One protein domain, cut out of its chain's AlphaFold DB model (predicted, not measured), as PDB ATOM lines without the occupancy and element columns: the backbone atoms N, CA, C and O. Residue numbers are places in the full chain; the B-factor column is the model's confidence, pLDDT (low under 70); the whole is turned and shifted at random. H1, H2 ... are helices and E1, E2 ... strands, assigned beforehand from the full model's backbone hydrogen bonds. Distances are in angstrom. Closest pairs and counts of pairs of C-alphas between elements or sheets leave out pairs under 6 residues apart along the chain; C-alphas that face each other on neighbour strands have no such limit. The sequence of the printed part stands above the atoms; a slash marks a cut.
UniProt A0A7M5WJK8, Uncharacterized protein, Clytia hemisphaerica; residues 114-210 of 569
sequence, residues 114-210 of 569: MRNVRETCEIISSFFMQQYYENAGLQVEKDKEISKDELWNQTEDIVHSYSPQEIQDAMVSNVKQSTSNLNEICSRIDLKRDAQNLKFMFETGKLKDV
ATOM      1  N   MET A 114     -14.767  27.450 -31.439       79.81
ATOM      2  CA  MET A 114     -14.399  26.129 -31.979       79.81
ATOM      3  C   MET A 114     -13.158  26.212 -32.867       79.81
ATOM      4  O   MET A 114     -12.223  25.431 -32.687       79.81
ATOM      5  N   ARG A 115     -13.125  27.192 -33.775       82.19
ATOM      6  CA  ARG A 115     -12.011  27.369 -34.701       82.19
ATOM      7  C   ARG A 115     -10.709  27.674 -33.964       82.19
ATOM      8  O   ARG A 115      -9.733  26.964 -34.166       82.19
ATOM      9  N   ASN A 116     -10.712  28.677 -33.086       82.19
ATOM     10  CA  ASN A 116      -9.510  29.104 -32.369       82.19
ATOM     11  C   ASN A 116      -8.986  27.981 -31.445       82.19
ATOM     12  O   ASN A 116      -7.793  27.698 -31.439       82.19
ATOM     13  N   VAL A 117      -9.881  27.267 -30.742       83.56
ATOM     14  CA  VAL A 117      -9.515  26.089 -29.931       83.56
ATOM     15  C   VAL A 117      -8.919  24.968 -30.795       83.56
ATOM     16  O   VAL A 117      -7.956  24.334 -30.370       83.56
ATOM     17  N   ARG A 118      -9.434  24.723 -32.012       84.19
ATOM     18  CA  ARG A 118      -8.824  23.747 -32.932       84.19
ATOM     19  C   ARG A 118      -7.438  24.202 -33.386       84.19
ATOM     20  O   ARG A 118      -6.509  23.411 -33.285       84.19
ATOM     21  N   GLU A 119      -7.308  25.440 -33.860       82.44
ATOM     22  CA  GLU A 119      -6.056  25.990 -34.399       82.44
ATOM     23  C   GLU A 119      -4.921  25.886 -33.356       82.44
ATOM     24  O   GLU A 119      -3.862  25.334 -33.656       82.44
ATOM     25  N   THR A 120      -5.159  26.263 -32.094       82.06
ATOM     26  CA  THR A 120      -4.160  26.100 -31.020       82.06
ATOM     27  C   THR A 120      -3.876  24.627 -30.680       82.06
ATOM     28  O   THR A 120      -2.716  24.268 -30.477       82.06
ATOM     29  N   CYS A 121      -4.874  23.733 -30.684       81.88
ATOM     30  CA  CYS A 121      -4.629  22.294 -30.505       81.88
ATOM     31  C   CYS A 121      -3.807  21.669 -31.652       81.88
ATOM     32  O   CYS A 121      -2.963  20.809 -31.398       81.88
ATOM     33  N   GLU A 122      -4.019  22.094 -32.900       82.25
ATOM     34  CA  GLU A 122      -3.254  21.643 -34.072       82.25
ATOM     35  C   GLU A 122      -1.796  22.125 -34.010       82.25
ATOM     36  O   GLU A 122      -0.876  21.347 -34.280       82.25
ATOM     37  N   ILE A 123      -1.569  23.364 -33.567       81.38
ATOM     38  CA  ILE A 123      -0.228  23.928 -33.357       81.38
ATOM     39  C   ILE A 123       0.511  23.186 -32.225       81.38
ATOM     40  O   ILE A 123       1.647  22.748 -32.418       81.38
ATOM     41  N   ILE A 124      -0.138  22.959 -31.074       82.69
ATOM     42  CA  ILE A 124       0.434  22.194 -29.948       82.69
ATOM     43  C   ILE A 124       0.773  20.755 -30.373       82.69
ATOM     44  O   ILE A 124       1.850  20.250 -30.055       82.69
ATOM     45  N   SER A 125      -0.117  20.100 -31.126       79.31
ATOM     46  CA  SER A 125       0.126  18.762 -31.681       79.31
ATOM     47  C   SER A 125       1.350  18.748 -32.604       79.31
ATOM     48  O   SER A 125       2.227  17.897 -32.461       79.31
ATOM     49  N   SER A 126       1.462  19.737 -33.495       79.44
ATOM     50  CA  SER A 126       2.583  19.868 -34.435       79.44
ATOM     51  C   SER A 126       3.928  20.022 -33.714       79.44
ATOM     52  O   SER A 126       4.883  19.323 -34.055       79.44
ATOM     53  N   PHE A 127       3.986  20.847 -32.662       80.56
ATOM     54  CA  PHE A 127       5.179  21.012 -31.823       80.56
ATOM     55  C   PHE A 127       5.625  19.689 -31.174       80.56
ATOM     56  O   PHE A 127       6.800  19.320 -31.246       80.56
ATOM     57  N   PHE A 128       4.695  18.927 -30.584       79.19
ATOM     58  CA  PHE A 128       5.026  17.628 -29.985       79.19
ATOM     59  C   PHE A 128       5.429  16.571 -31.024       79.19
ATOM     60  O   PHE A 128       6.341  15.785 -30.762       79.19
ATOM     61  N   MET A 129       4.810  16.565 -32.208       75.56
ATOM     62  CA  MET A 129       5.194  15.662 -33.299       75.56
ATOM     63  C   MET A 129       6.598  15.979 -33.835       75.56
ATOM     64  O   MET A 129       7.381  15.051 -34.040       75.56
ATOM     65  N   GLN A 130       6.956  17.259 -33.995       76.62
ATOM     66  CA  GLN A 130       8.316  17.664 -34.371       76.62
ATOM     67  C   GLN A 130       9.338  17.176 -33.332       76.62
ATOM     68  O   GLN A 130      10.279  16.467 -33.688       76.62
ATOM     69  N   GLN A 131       9.108  17.469 -32.047       74.44
ATOM     70  CA  GLN A 131       9.971  17.010 -30.953       74.44
ATOM     71  C   GLN A 131      10.114  15.477 -30.922       74.44
ATOM     72  O   GLN A 131      11.202  14.963 -30.659       74.44
ATOM     73  N   TYR A 132       9.052  14.725 -31.226       74.31
ATOM     74  CA  TYR A 132       9.113  13.265 -31.314       74.31
ATOM     75  C   TYR A 132       9.987  12.779 -32.485       74.31
ATOM     76  O   TYR A 132      10.837  11.908 -32.292       74.31
ATOM     77  N   TYR A 133       9.828  13.345 -33.687       73.88
ATOM     78  CA  TYR A 133      10.614  12.940 -34.861       73.88
ATOM     79  C   TYR A 133      12.093  13.335 -34.770       73.88
ATOM     80  O   TYR A 133      12.953  12.542 -35.163       73.88
ATOM     81  N   GLU A 134      12.402  14.501 -34.194       69.69
ATOM     82  CA  GLU A 134      13.779  14.941 -33.938       69.69
ATOM     83  C   GLU A 134      14.499  13.977 -32.979       69.69
ATOM     84  O   GLU A 134      15.600  13.511 -33.283       69.69
ATOM     85  N   ASN A 135      13.846  13.571 -31.881       69.88
ATOM     86  CA  ASN A 135      14.374  12.550 -30.965       69.88
ATOM     87  C   ASN A 135      14.473  11.146 -31.602       69.88
ATOM     88  O   ASN A 135      15.305  10.340 -31.187       69.88
ATOM     89  N   ALA A 136      13.664  10.850 -32.624       69.56
ATOM     90  CA  ALA A 136      13.735   9.609 -33.400       69.56
ATOM     91  C   ALA A 136      14.795   9.631 -34.526       69.56
ATOM     92  O   ALA A 136      14.971   8.624 -35.214       69.56
ATOM     93  N   GLY A 137      15.498  10.752 -34.735       55.75
ATOM     94  CA  GLY A 137      16.521  10.896 -35.778       55.75
ATOM     95  C   GLY A 137      15.971  10.967 -37.209       55.75
ATOM     96  O   GLY A 137      16.710  10.717 -38.162       55.75
ATOM     97  N   LEU A 138      14.685  11.289 -37.375       60.47
ATOM     98  CA  LEU A 138      14.023  11.425 -38.672       60.47
ATOM     99  C   LEU A 138      13.955  12.904 -39.066       60.47
ATOM    100  O   LEU A 138      13.412  13.720 -38.326       60.47
ATOM    101  N   GLN A 139      14.484  13.259 -40.241       54.56
ATOM    102  CA  GLN A 139      14.364  14.627 -40.749       54.56
ATOM    103  C   GLN A 139      12.951  14.881 -41.283       54.56
ATOM    104  O   GLN A 139      12.498  14.213 -42.212       54.56
ATOM    105  N   VAL A 140      12.288  15.871 -40.690       55.12
ATOM    106  CA  VAL A 140      11.018  16.450 -41.142       55.12
ATOM    107  C   VAL A 140      11.326  17.774 -41.848       55.12
ATOM    108  O   VAL A 140      12.327  18.426 -41.536       55.12
ATOM    109  N   GLU A 141      10.500  18.178 -42.813       52.81
ATOM    110  CA  GLU A 141      10.610  19.514 -43.406       52.81
ATOM    111  C   GLU A 141      10.381  20.580 -42.322       52.81
ATOM    112  O   GLU A 141       9.397  20.525 -41.584       52.81
ATOM    113  N   LYS A 142      11.309  21.540 -42.205       51.84
ATOM    114  CA  LYS A 142      11.210  22.647 -41.243       51.84
ATOM    115  C   LYS A 142      10.165  23.670 -41.696       51.84
ATOM    116  O   LYS A 142      10.508  24.731 -42.220       51.84
ATOM    117  N   ASP A 143       8.899  23.358 -41.444       51.88
ATOM    118  CA  ASP A 143       7.906  24.402 -41.203       51.88
ATOM    119  C   ASP A 143       8.262  25.191 -39.925       51.88
ATOM    120  O   ASP A 143       9.183  24.834 -39.182       51.88
ATOM    121  N   LYS A 144       7.605  26.337 -39.722       56.75
ATOM    122  CA  LYS A 144       8.061  27.384 -38.788       56.75
ATOM    123  C   LYS A 144       8.352  26.868 -37.372       56.75
ATOM    124  O   LYS A 144       7.504  26.266 -36.722       56.75
ATOM    125  N   GLU A 145       9.530  27.228 -36.873       60.38
ATOM    126  CA  GLU A 145      10.038  26.909 -35.535       60.38
ATOM    127  C   GLU A 145       9.323  27.771 -34.473       60.38
ATOM    128  O   GLU A 145       9.803  28.833 -34.082       60.38
ATOM    129  N   ILE A 146       8.118  27.348 -34.070       65.00
ATOM    130  CA  ILE A 146       7.270  28.050 -33.091       65.00
ATOM    131  C   ILE A 146       7.858  27.884 -31.684       65.00
ATOM    132  O   ILE A 146       8.055  26.763 -31.209       65.00
ATOM    133  N   SER A 147       8.116  29.003 -30.997       71.25
ATOM    134  CA  SER A 147       8.628  28.971 -29.623       71.25
ATOM    135  C   SER A 147       7.583  28.422 -28.653       71.25
ATOM    136  O   SER A 147       6.399  28.748 -28.740       71.25
ATOM    137  N   LYS A 148       8.050  27.677 -27.644       75.06
ATOM    138  CA  LYS A 148       7.241  27.236 -26.499       75.06
ATOM    139  C   LYS A 148       6.477  28.397 -25.854       75.06
ATOM    140  O   LYS A 148       5.340  28.207 -25.440       75.06
ATOM    141  N   ASP A 149       7.081  29.579 -25.779       75.75
ATOM    142  CA  ASP A 149       6.471  30.751 -25.140       75.75
ATOM    143  C   ASP A 149       5.300  31.305 -25.972       75.75
ATOM    144  O   ASP A 149       4.297  31.753 -25.426       75.75
ATOM    145  N   GLU A 150       5.371  31.186 -27.301       76.69
ATOM    146  CA  GLU A 150       4.299  31.605 -28.210       76.69
ATOM    147  C   GLU A 150       3.094  30.645 -28.155       76.69
ATOM    148  O   GLU A 150       1.952  31.087 -28.276       76.69
ATOM    149  N   LEU A 151       3.324  29.355 -27.860       80.25
ATOM    150  CA  LEU A 151       2.256  28.390 -27.547       80.25
ATOM    151  C   LEU A 151       1.497  28.765 -26.265       80.25
ATOM    152  O   LEU A 151       0.270  28.648 -26.213       80.25
ATOM    153  N   TRP A 152       2.220  29.202 -25.226       82.31
ATOM    154  CA  TRP A 152       1.604  29.621 -23.966       82.31
ATOM    155  C   TRP A 152       0.804  30.906 -24.142       82.31
ATOM    156  O   TRP A 152      -0.357  30.911 -23.748       82.31
ATOM    157  N   ASN A 153       1.349  31.911 -24.835       83.12
ATOM    158  CA  ASN A 153       0.627  33.147 -25.148       83.12
ATOM    159  C   ASN A 153      -0.700  32.866 -25.883       83.12
ATOM    160  O   ASN A 153      -1.745  33.336 -25.452       83.12
ATOM    161  N   GLN A 154      -0.699  32.026 -26.928       80.00
ATOM    162  CA  GLN A 154      -1.933  31.671 -27.656       80.00
ATOM    163  C   GLN A 154      -2.945  30.899 -26.792       80.00
ATOM    164  O   GLN A 154      -4.158  31.055 -26.945       80.00
ATOM    165  N   THR A 155      -2.461  30.061 -25.871       83.25
ATOM    166  CA  THR A 155      -3.318  29.344 -24.914       83.25
ATOM    167  C   THR A 155      -3.922  30.314 -23.891       83.25
ATOM    168  O   THR A 155      -5.104  30.221 -23.562       83.25
ATOM    169  N   GLU A 156      -3.127  31.274 -23.421       84.50
ATOM    170  CA  GLU A 156      -3.520  32.318 -22.478       84.50
ATOM    171  C   GLU A 156      -4.510  33.317 -23.102       84.50
ATOM    172  O   GLU A 156      -5.504  33.653 -22.457       84.50
ATOM    173  N   ASP A 157      -4.327  33.701 -24.369       84.19
ATOM    174  CA  ASP A 157      -5.271  34.519 -25.144       84.19
ATOM    175  C   ASP A 157      -6.658  33.861 -25.226       84.19
ATOM    176  O   ASP A 157      -7.680  34.529 -25.041       84.19
ATOM    177  N   ILE A 158      -6.725  32.543 -25.462       84.31
ATOM    178  CA  ILE A 158      -7.992  31.792 -25.500       84.31
ATOM    179  C   ILE A 158      -8.658  31.759 -24.120       84.31
ATOM    180  O   ILE A 158      -9.867  31.981 -24.031       84.31
ATOM    181  N   VAL A 159      -7.889  31.528 -23.052       84.75
ATOM    182  CA  VAL A 159      -8.397  31.492 -21.666       84.75
ATOM    183  C   VAL A 159      -8.867  32.870 -21.182       84.75
ATOM    184  O   VAL A 159      -9.811  32.943 -20.398       84.75
ATOM    185  N   HIS A 160      -8.281  33.963 -21.677       83.50
ATOM    186  CA  HIS A 160      -8.766  35.324 -21.424       83.50
ATOM    187  C   HIS A 160      -9.970  35.722 -22.298       83.50
ATOM    188  O   HIS A 160     -10.775  36.556 -21.878       83.50
ATOM    189  N   SER A 161     -10.108  35.154 -23.501       82.12
ATOM    190  CA  SER A 161     -11.129  35.563 -24.484       82.12
ATOM    191  C   SER A 161     -12.478  34.846 -24.362       82.12
ATOM    192  O   SER A 161     -13.469  35.344 -24.898       82.12
ATOM    193  N   TYR A 162     -12.536  33.681 -23.708       87.38
ATOM    194  CA  TYR A 162     -13.730  32.827 -23.651       87.38
ATOM    195  C   TYR A 162     -13.949  32.254 -22.249       87.38
ATOM    196  O   TYR A 162     -12.995  32.000 -21.515       87.38
ATOM    197  N   SER A 163     -15.203  31.994 -21.872       87.81
ATOM    198  CA  SER A 163     -15.474  31.341 -20.589       87.81
ATOM    199  C   SER A 163     -15.023  29.868 -20.593       87.81
ATOM    200  O   SER A 163     -15.067  29.208 -21.637       87.81
ATOM    201  N   PRO A 164     -14.663  29.286 -19.430       83.56
ATOM    202  CA  PRO A 164     -14.291  27.872 -19.341       83.56
ATOM    203  C   PRO A 164     -15.358  26.910 -19.885       83.56
ATOM    204  O   PRO A 164     -15.015  25.855 -20.412       83.56
ATOM    205  N   GLN A 165     -16.641  27.287 -19.803       79.12
ATOM    206  CA  GLN A 165     -17.751  26.492 -20.330       79.12
ATOM    207  C   GLN A 165     -17.785  26.510 -21.865       79.12
ATOM    208  O   GLN A 165     -17.894  25.456 -22.483       79.12
ATOM    209  N   GLU A 166     -17.607  27.679 -22.491       80.69
ATOM    210  CA  GLU A 166     -17.519  27.797 -23.954       80.69
ATOM    211  C   GLU A 166     -16.300  27.052 -24.509       80.69
ATOM    212  O   GLU A 166     -16.413  26.365 -25.522       80.69
ATOM    213  N   ILE A 167     -15.154  27.127 -23.821       85.31
ATOM    214  CA  ILE A 167     -13.938  26.381 -24.182       85.31
ATOM    215  C   ILE A 167     -14.181  24.865 -24.061       85.31
ATOM    216  O   ILE A 167     -13.777  24.104 -24.946       85.31
ATOM    217  N   GLN A 168     -14.876  24.410 -23.012       84.81
ATOM    218  CA  GLN A 168     -15.248  23.002 -22.841       84.81
ATOM    219  C   GLN A 168     -16.196  22.524 -23.952       84.81
ATOM    220  O   GLN A 168     -15.945  21.483 -24.564       84.81
ATOM    221  N   ASP A 169     -17.250  23.281 -24.254       83.12
ATOM    222  CA  ASP A 169     -18.228  22.929 -25.287       83.12
ATOM    223  C   ASP A 169     -17.622  22.996 -26.701       83.12
ATOM    224  O   ASP A 169     -17.934  22.155 -27.552       83.12
ATOM    225  N   ALA A 170     -16.688  23.923 -26.941       86.00
ATOM    226  CA  ALA A 170     -15.875  23.986 -28.152       86.00
ATOM    227  C   ALA A 170     -14.964  22.756 -28.292       86.00
ATOM    228  O   ALA A 170     -14.976  22.117 -29.345       86.00
ATOM    229  N   MET A 171     -14.239  22.360 -27.236       83.69
ATOM    230  CA  MET A 171     -13.438  21.127 -27.233       83.69
ATOM    231  C   MET A 171     -14.301  19.884 -27.481       83.69
ATOM    232  O   MET A 171     -13.974  19.077 -28.348       83.69
ATOM    233  N   VAL A 172     -15.429  19.735 -26.782       85.94
ATOM    234  CA  VAL A 172     -16.348  18.596 -26.956       85.94
ATOM    235  C   VAL A 172     -16.919  18.551 -28.378       85.94
ATOM    236  O   VAL A 172     -17.061  17.466 -28.948       85.94
ATOM    237  N   SER A 173     -17.222  19.705 -28.976       84.81
ATOM    238  CA  SER A 173     -17.720  19.798 -30.353       84.81
ATOM    239  C   SER A 173     -16.632  19.473 -31.380       84.81
ATOM    240  O   SER A 173     -16.878  18.680 -32.289       84.81
ATOM    241  N   ASN A 174     -15.413  19.988 -31.190       84.94
ATOM    242  CA  ASN A 174     -14.252  19.670 -32.024       84.94
ATOM    243  C   ASN A 174     -13.889  18.183 -31.951       84.94
ATOM    244  O   ASN A 174     -13.672  17.563 -32.987       84.94
ATOM    245  N   VAL A 175     -13.892  17.572 -30.760       84.75
ATOM    246  CA  VAL A 175     -13.660  16.128 -30.599       84.75
ATOM    247  C   VAL A 175     -14.743  15.328 -31.322       84.75
ATOM    248  O   VAL A 175     -14.404  14.449 -32.109       84.75
ATOM    249  N   LYS A 176     -16.033  15.659 -31.157       84.56
ATOM    250  CA  LYS A 176     -17.130  14.998 -31.894       84.56
ATOM    251  C   LYS A 176     -16.969  15.124 -33.414       84.56
ATOM    252  O   LYS A 176     -17.150  14.135 -34.124       84.56
ATOM    253  N   GLN A 177     -16.605  16.305 -33.914       83.50
ATOM    254  CA  GLN A 177     -16.379  16.545 -35.341       83.50
ATOM    255  C   GLN A 177     -15.164  15.762 -35.862       83.50
ATOM    256  O   GLN A 177     -15.268  15.101 -36.894       83.50
ATOM    257  N   SER A 178     -14.048  15.756 -35.129       82.00
ATOM    258  CA  SER A 178     -12.849  14.984 -35.471       82.00
ATOM    259  C   SER A 178     -13.085  13.475 -35.406       82.00
ATOM    260  O   SER A 178     -12.655  12.768 -36.309       82.00
ATOM    261  N   THR A 179     -13.832  12.963 -34.422       83.56
ATOM    262  CA  THR A 179     -14.253  11.553 -34.379       83.56
ATOM    263  C   THR A 179     -15.179  11.208 -35.546       83.56
ATOM    264  O   THR A 179     -15.016  10.151 -36.149       83.56
ATOM    265  N   SER A 180     -16.111  12.091 -35.920       79.94
ATOM    266  CA  SER A 180     -16.967  11.882 -37.097       79.94
ATOM    267  C   SER A 180     -16.152  11.851 -38.394       79.94
ATOM    268  O   SER A 180     -16.350  10.958 -39.211       79.94
ATOM    269  N   ASN A 181     -15.205  12.779 -38.560       82.19
ATOM    270  CA  ASN A 181     -14.310  12.845 -39.716       82.19
ATOM    271  C   ASN A 181     -13.368  11.629 -39.778       82.19
ATOM    272  O   ASN A 181     -13.208  11.032 -40.834       82.19
ATOM    273  N   LEU A 182     -12.797  11.200 -38.646       78.19
ATOM    274  CA  LEU A 182     -11.975   9.988 -38.570       78.19
ATOM    275  C   LEU A 182     -12.786   8.730 -38.891       78.19
ATOM    276  O   LEU A 182     -12.318   7.903 -39.664       78.19
ATOM    277  N   ASN A 183     -14.015   8.600 -38.381       79.69
ATOM    278  CA  ASN A 183     -14.900   7.489 -38.738       79.69
ATOM    279  C   ASN A 183     -15.266   7.511 -40.231       79.69
ATOM    280  O   ASN A 183     -15.265   6.463 -40.876       79.69
ATOM    281  N   GLU A 184     -15.524   8.689 -40.804       82.38
ATOM    282  CA  GLU A 184     -15.775   8.846 -42.238       82.38
ATOM    283  C   GLU A 184     -14.541   8.460 -43.071       82.38
ATOM    284  O   GLU A 184     -14.664   7.666 -44.005       82.38
ATOM    285  N   ILE A 185     -13.344   8.923 -42.699       76.38
ATOM    286  CA  ILE A 185     -12.072   8.545 -43.331       76.38
ATOM    287  C   ILE A 185     -11.846   7.033 -43.219       76.38
ATOM    288  O   ILE A 185     -11.651   6.381 -44.240       76.38
ATOM    289  N   CYS A 186     -11.948   6.443 -42.024       72.69
ATOM    290  CA  CYS A 186     -11.777   5.004 -41.816       72.69
ATOM    291  C   CYS A 186     -12.799   4.166 -42.601       72.69
ATOM    292  O   CYS A 186     -12.428   3.139 -43.162       72.69
ATOM    293  N   SER A 187     -14.053   4.618 -42.720       76.81
ATOM    294  CA  SER A 187     -15.075   3.948 -43.542       76.81
ATOM    295  C   SER A 187     -14.823   4.037 -45.056       76.81
ATOM    296  O   SER A 187     -15.400   3.267 -45.822       76.81
ATOM    297  N   ARG A 188     -13.941   4.948 -45.494       77.88
ATOM    298  CA  ARG A 188     -13.496   5.096 -46.890       77.88
ATOM    299  C   ARG A 188     -12.228   4.292 -47.216       77.88
ATOM    300  O   ARG A 188     -11.895   4.197 -48.396       77.88
ATOM    301  N   ILE A 189     -11.539   3.708 -46.225       70.75
ATOM    302  CA  ILE A 189     -10.341   2.871 -46.437       70.75
ATOM    303  C   ILE A 189     -10.767   1.485 -46.955       70.75
ATOM    304  O   ILE A 189     -11.046   0.557 -46.195       70.75
ATOM    305  N   ASP A 190     -10.799   1.335 -48.278       72.19
ATOM    306  CA  ASP A 190     -10.971   0.048 -48.957       72.19
ATOM    307  C   ASP A 190      -9.599  -0.638 -49.051       72.19
ATOM    308  O   ASP A 190      -8.912  -0.550 -50.068       72.19
ATOM    309  N   LEU A 191      -9.206  -1.352 -47.987       67.81
ATOM    310  CA  LEU A 191      -7.921  -2.069 -47.886       67.81
ATOM    311  C   LEU A 191      -7.603  -2.948 -49.112       67.81
ATOM    312  O   LEU A 191      -6.435  -3.168 -49.435       67.81
ATOM    313  N   LYS A 192      -8.629  -3.459 -49.806       65.19
ATOM    314  CA  LYS A 192      -8.469  -4.281 -51.011       65.19
ATOM    315  C   LYS A 192      -8.122  -3.422 -52.226       65.19
ATOM    316  O   LYS A 192      -7.226  -3.789 -52.986       65.19
ATOM    317  N   ARG A 193      -8.795  -2.282 -52.402       67.62
ATOM    318  CA  ARG A 193      -8.481  -1.300 -53.450       67.62
ATOM    319  C   ARG A 193      -7.159  -0.593 -53.197       67.62
ATOM    320  O   ARG A 193      -6.414  -0.377 -54.144       67.62
ATOM    321  N   ASP A 194      -6.824  -0.304 -51.947       66.50
ATOM    322  CA  ASP A 194      -5.572   0.368 -51.603       66.50
ATOM    323  C   ASP A 194      -4.364  -0.560 -51.778       66.50
ATOM    324  O   ASP A 194      -3.363  -0.146 -52.363       66.50
ATOM    325  N   ALA A 195      -4.480  -1.851 -51.443       58.81
ATOM    326  CA  ALA A 195      -3.476  -2.850 -51.824       58.81
ATOM    327  C   ALA A 195      -3.302  -2.956 -53.357       58.81
ATOM    328  O   ALA A 195      -2.173  -3.034 -53.849       58.81
ATOM    329  N   GLN A 196      -4.401  -2.890 -54.124       61.19
ATOM    330  CA  GLN A 196      -4.367  -2.865 -55.593       61.19
ATOM    331  C   GLN A 196      -3.724  -1.580 -56.148       61.19
ATOM    332  O   GLN A 196      -2.906  -1.664 -57.065       61.19
ATOM    333  N   ASN A 197      -4.024  -0.411 -55.571       61.53
ATOM    334  CA  ASN A 197      -3.415   0.880 -55.916       61.53
ATOM    335  C   ASN A 197      -1.897   0.869 -55.661       61.53
ATOM    336  O   ASN A 197      -1.120   1.332 -56.497       61.53
ATOM    337  N   LEU A 198      -1.474   0.276 -54.539       60.84
ATOM    338  CA  LEU A 198      -0.070   0.059 -54.177       60.84
ATOM    339  C   LEU A 198       0.607  -1.064 -54.993       60.84
ATOM    340  O   LEU A 198       1.818  -1.236 -54.890       60.84
ATOM    341  N   LYS A 199      -0.141  -1.794 -55.835       60.38
ATOM    342  CA  LYS A 199       0.316  -2.921 -56.675       60.38
ATOM    343  C   LYS A 199       0.863  -4.125 -55.899       60.38
ATOM    344  O   LYS A 199       1.686  -4.875 -56.428       60.38
ATOM    345  N   PHE A 200       0.370  -4.353 -54.683       59.41
ATOM    346  CA  PHE A 200       0.645  -5.579 -53.937       59.41
ATOM    347  C   PHE A 200      -0.489  -6.586 -54.122       59.41
ATOM    348  O   PHE A 200      -1.669  -6.255 -54.012       59.41
ATOM    349  N   MET A 201      -0.128  -7.845 -54.362       52.94
ATOM    350  CA  MET A 201      -1.067  -8.959 -54.365       52.94
ATOM    351  C   MET A 201      -0.995  -9.675 -53.017       52.94
ATOM    352  O   MET A 201       0.066 -10.151 -52.612       52.94
ATOM    353  N   PHE A 202      -2.127  -9.738 -52.317       50.84
ATOM    354  CA  PHE A 202      -2.253 -10.451 -51.051       50.84
ATOM    355  C   PHE A 202      -2.746 -11.879 -51.305       50.84
ATOM    356  O   PHE A 202      -3.935 -12.110 -51.522       50.84
ATOM    357  N   GLU A 203      -1.823 -12.838 -51.270       55.56
ATOM    358  CA  GLU A 203      -2.114 -14.274 -51.306       55.56
ATOM    359  C   GLU A 203      -1.656 -14.915 -49.996       55.56
ATOM    360  O   GLU A 203      -0.617 -14.544 -49.455       55.56
ATOM    361  N   THR A 204      -2.422 -15.889 -49.493       48.72
ATOM    362  CA  THR A 204      -2.014 -16.800 -48.398       48.72
ATOM    363  C   THR A 204      -1.345 -16.126 -47.184       48.72
ATOM    364  O   THR A 204      -0.425 -16.670 -46.573       48.72
ATOM    365  N   GLY A 205      -1.832 -14.938 -46.804       59.22
ATOM    366  CA  GLY A 205      -1.349 -14.189 -45.638       59.22
ATOM    367  C   GLY A 205      -0.062 -13.385 -45.863       59.22
ATOM    368  O   GLY A 205       0.523 -12.913 -44.891       59.22
ATOM    369  N   LYS A 206       0.406 -13.232 -47.110       51.66
ATOM    370  CA  LYS A 206       1.634 -12.500 -47.452       51.66
ATOM    371  C   LYS A 206       1.394 -11.504 -48.587       51.66
ATOM    372  O   LYS A 206       0.727 -11.802 -49.574       51.66
ATOM    373  N   LEU A 207       1.982 -10.317 -48.452       56.53
ATOM    374  CA  LEU A 207       2.027  -9.307 -49.508       56.53
ATOM    375  C   LEU A 207       3.162  -9.646 -50.485       56.53
ATOM    376  O   LEU A 207       4.327  -9.669 -50.090       56.53
ATOM    377  N   LYS A 208       2.831  -9.892 -51.756       55.22
ATOM    378  CA  LYS A 208       3.796  -9.924 -52.866       55.22
ATOM    379  C   LYS A 208       3.771  -8.580 -53.589       55.22
ATOM    380  O   LYS A 208       2.703  -8.139 -54.008       55.22
ATOM    381  N   ASP A 209       4.933  -7.962 -53.766       58.16
ATOM    382  CA  ASP A 209       5.092  -6.811 -54.659       58.16
ATOM    383  C   ASP A 209       4.931  -7.268 -56.121       58.16
ATOM    384  O   ASP A 209       5.583  -8.222 -56.548       58.16
ATOM    385  N   VAL A 210       4.050  -6.607 -56.879       59.81
ATOM    386  CA  VAL A 210       3.824  -6.841 -58.319       59.81
ATOM    387  C   VAL A 210       4.094  -5.567 -59.141       59.81
ATOM    388  O   VAL A 210       3.746  -5.476 -60.320       59.81
TER     389      VAL A 210
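AT A GLANCE: This is residues 114 to 210 of the 569 residues of an uncharacterized protein of Clytia hemisphaerica (UniProt A0A7M5WJK8). Long helix H3 makes the long axis of a flat, open shape; the helical hairpin H1 and H2 slants off its first half, and beyond its other end sits a small head of H4 and the hairpin E1 and E2. The printed part has 97 residues, with four named helices, then two antiparallel strands: mostly helix, extended, radius of gyration of the C-alphas 19.7 A, spans 58 by 33 by 18 A.

IN THESE COORDINATES: H1, residues 114 to 135, begins at C-alpha 114 (-14.399, 26.129, -31.979) and measures 31.8 A. H2, 148 to 161, measures 20.3 A; H3, 164 to 188, 35.8 A. H4 is 191 to 197, E1 200 to 203, and E2, 206 to 209, ends at C-alpha 209 (5.092, -6.811, -54.659).

HOW THE PARTS SIT: H1 touches H2 with residues 116 to 124 alone, at a shallow tilt of 17 degrees, opposite ways; closest C-alphas, Thr 120 and Gln 154, 6.9 A. H1 touches H3 with residues 114 to 118 alone, at a steep tilt of 66 degrees; closest C-alphas, Met 114 and Ala 170, 4.6 A. H3 and H4 are apart. N 201 and O 208 of E1 and E2 are 2.9 A apart, within hydrogen-bond range, as is each O i to N i+4 pair in H1, H2, H3 and H4.

THE WHOLE: The farthest C-alphas, His 160 and Thr 204, are 59.1 A apart. The printed part has no cut; H1 to H2 is a long link. pLDDT is under 70 at residues 134 to 146 and 191 to 210.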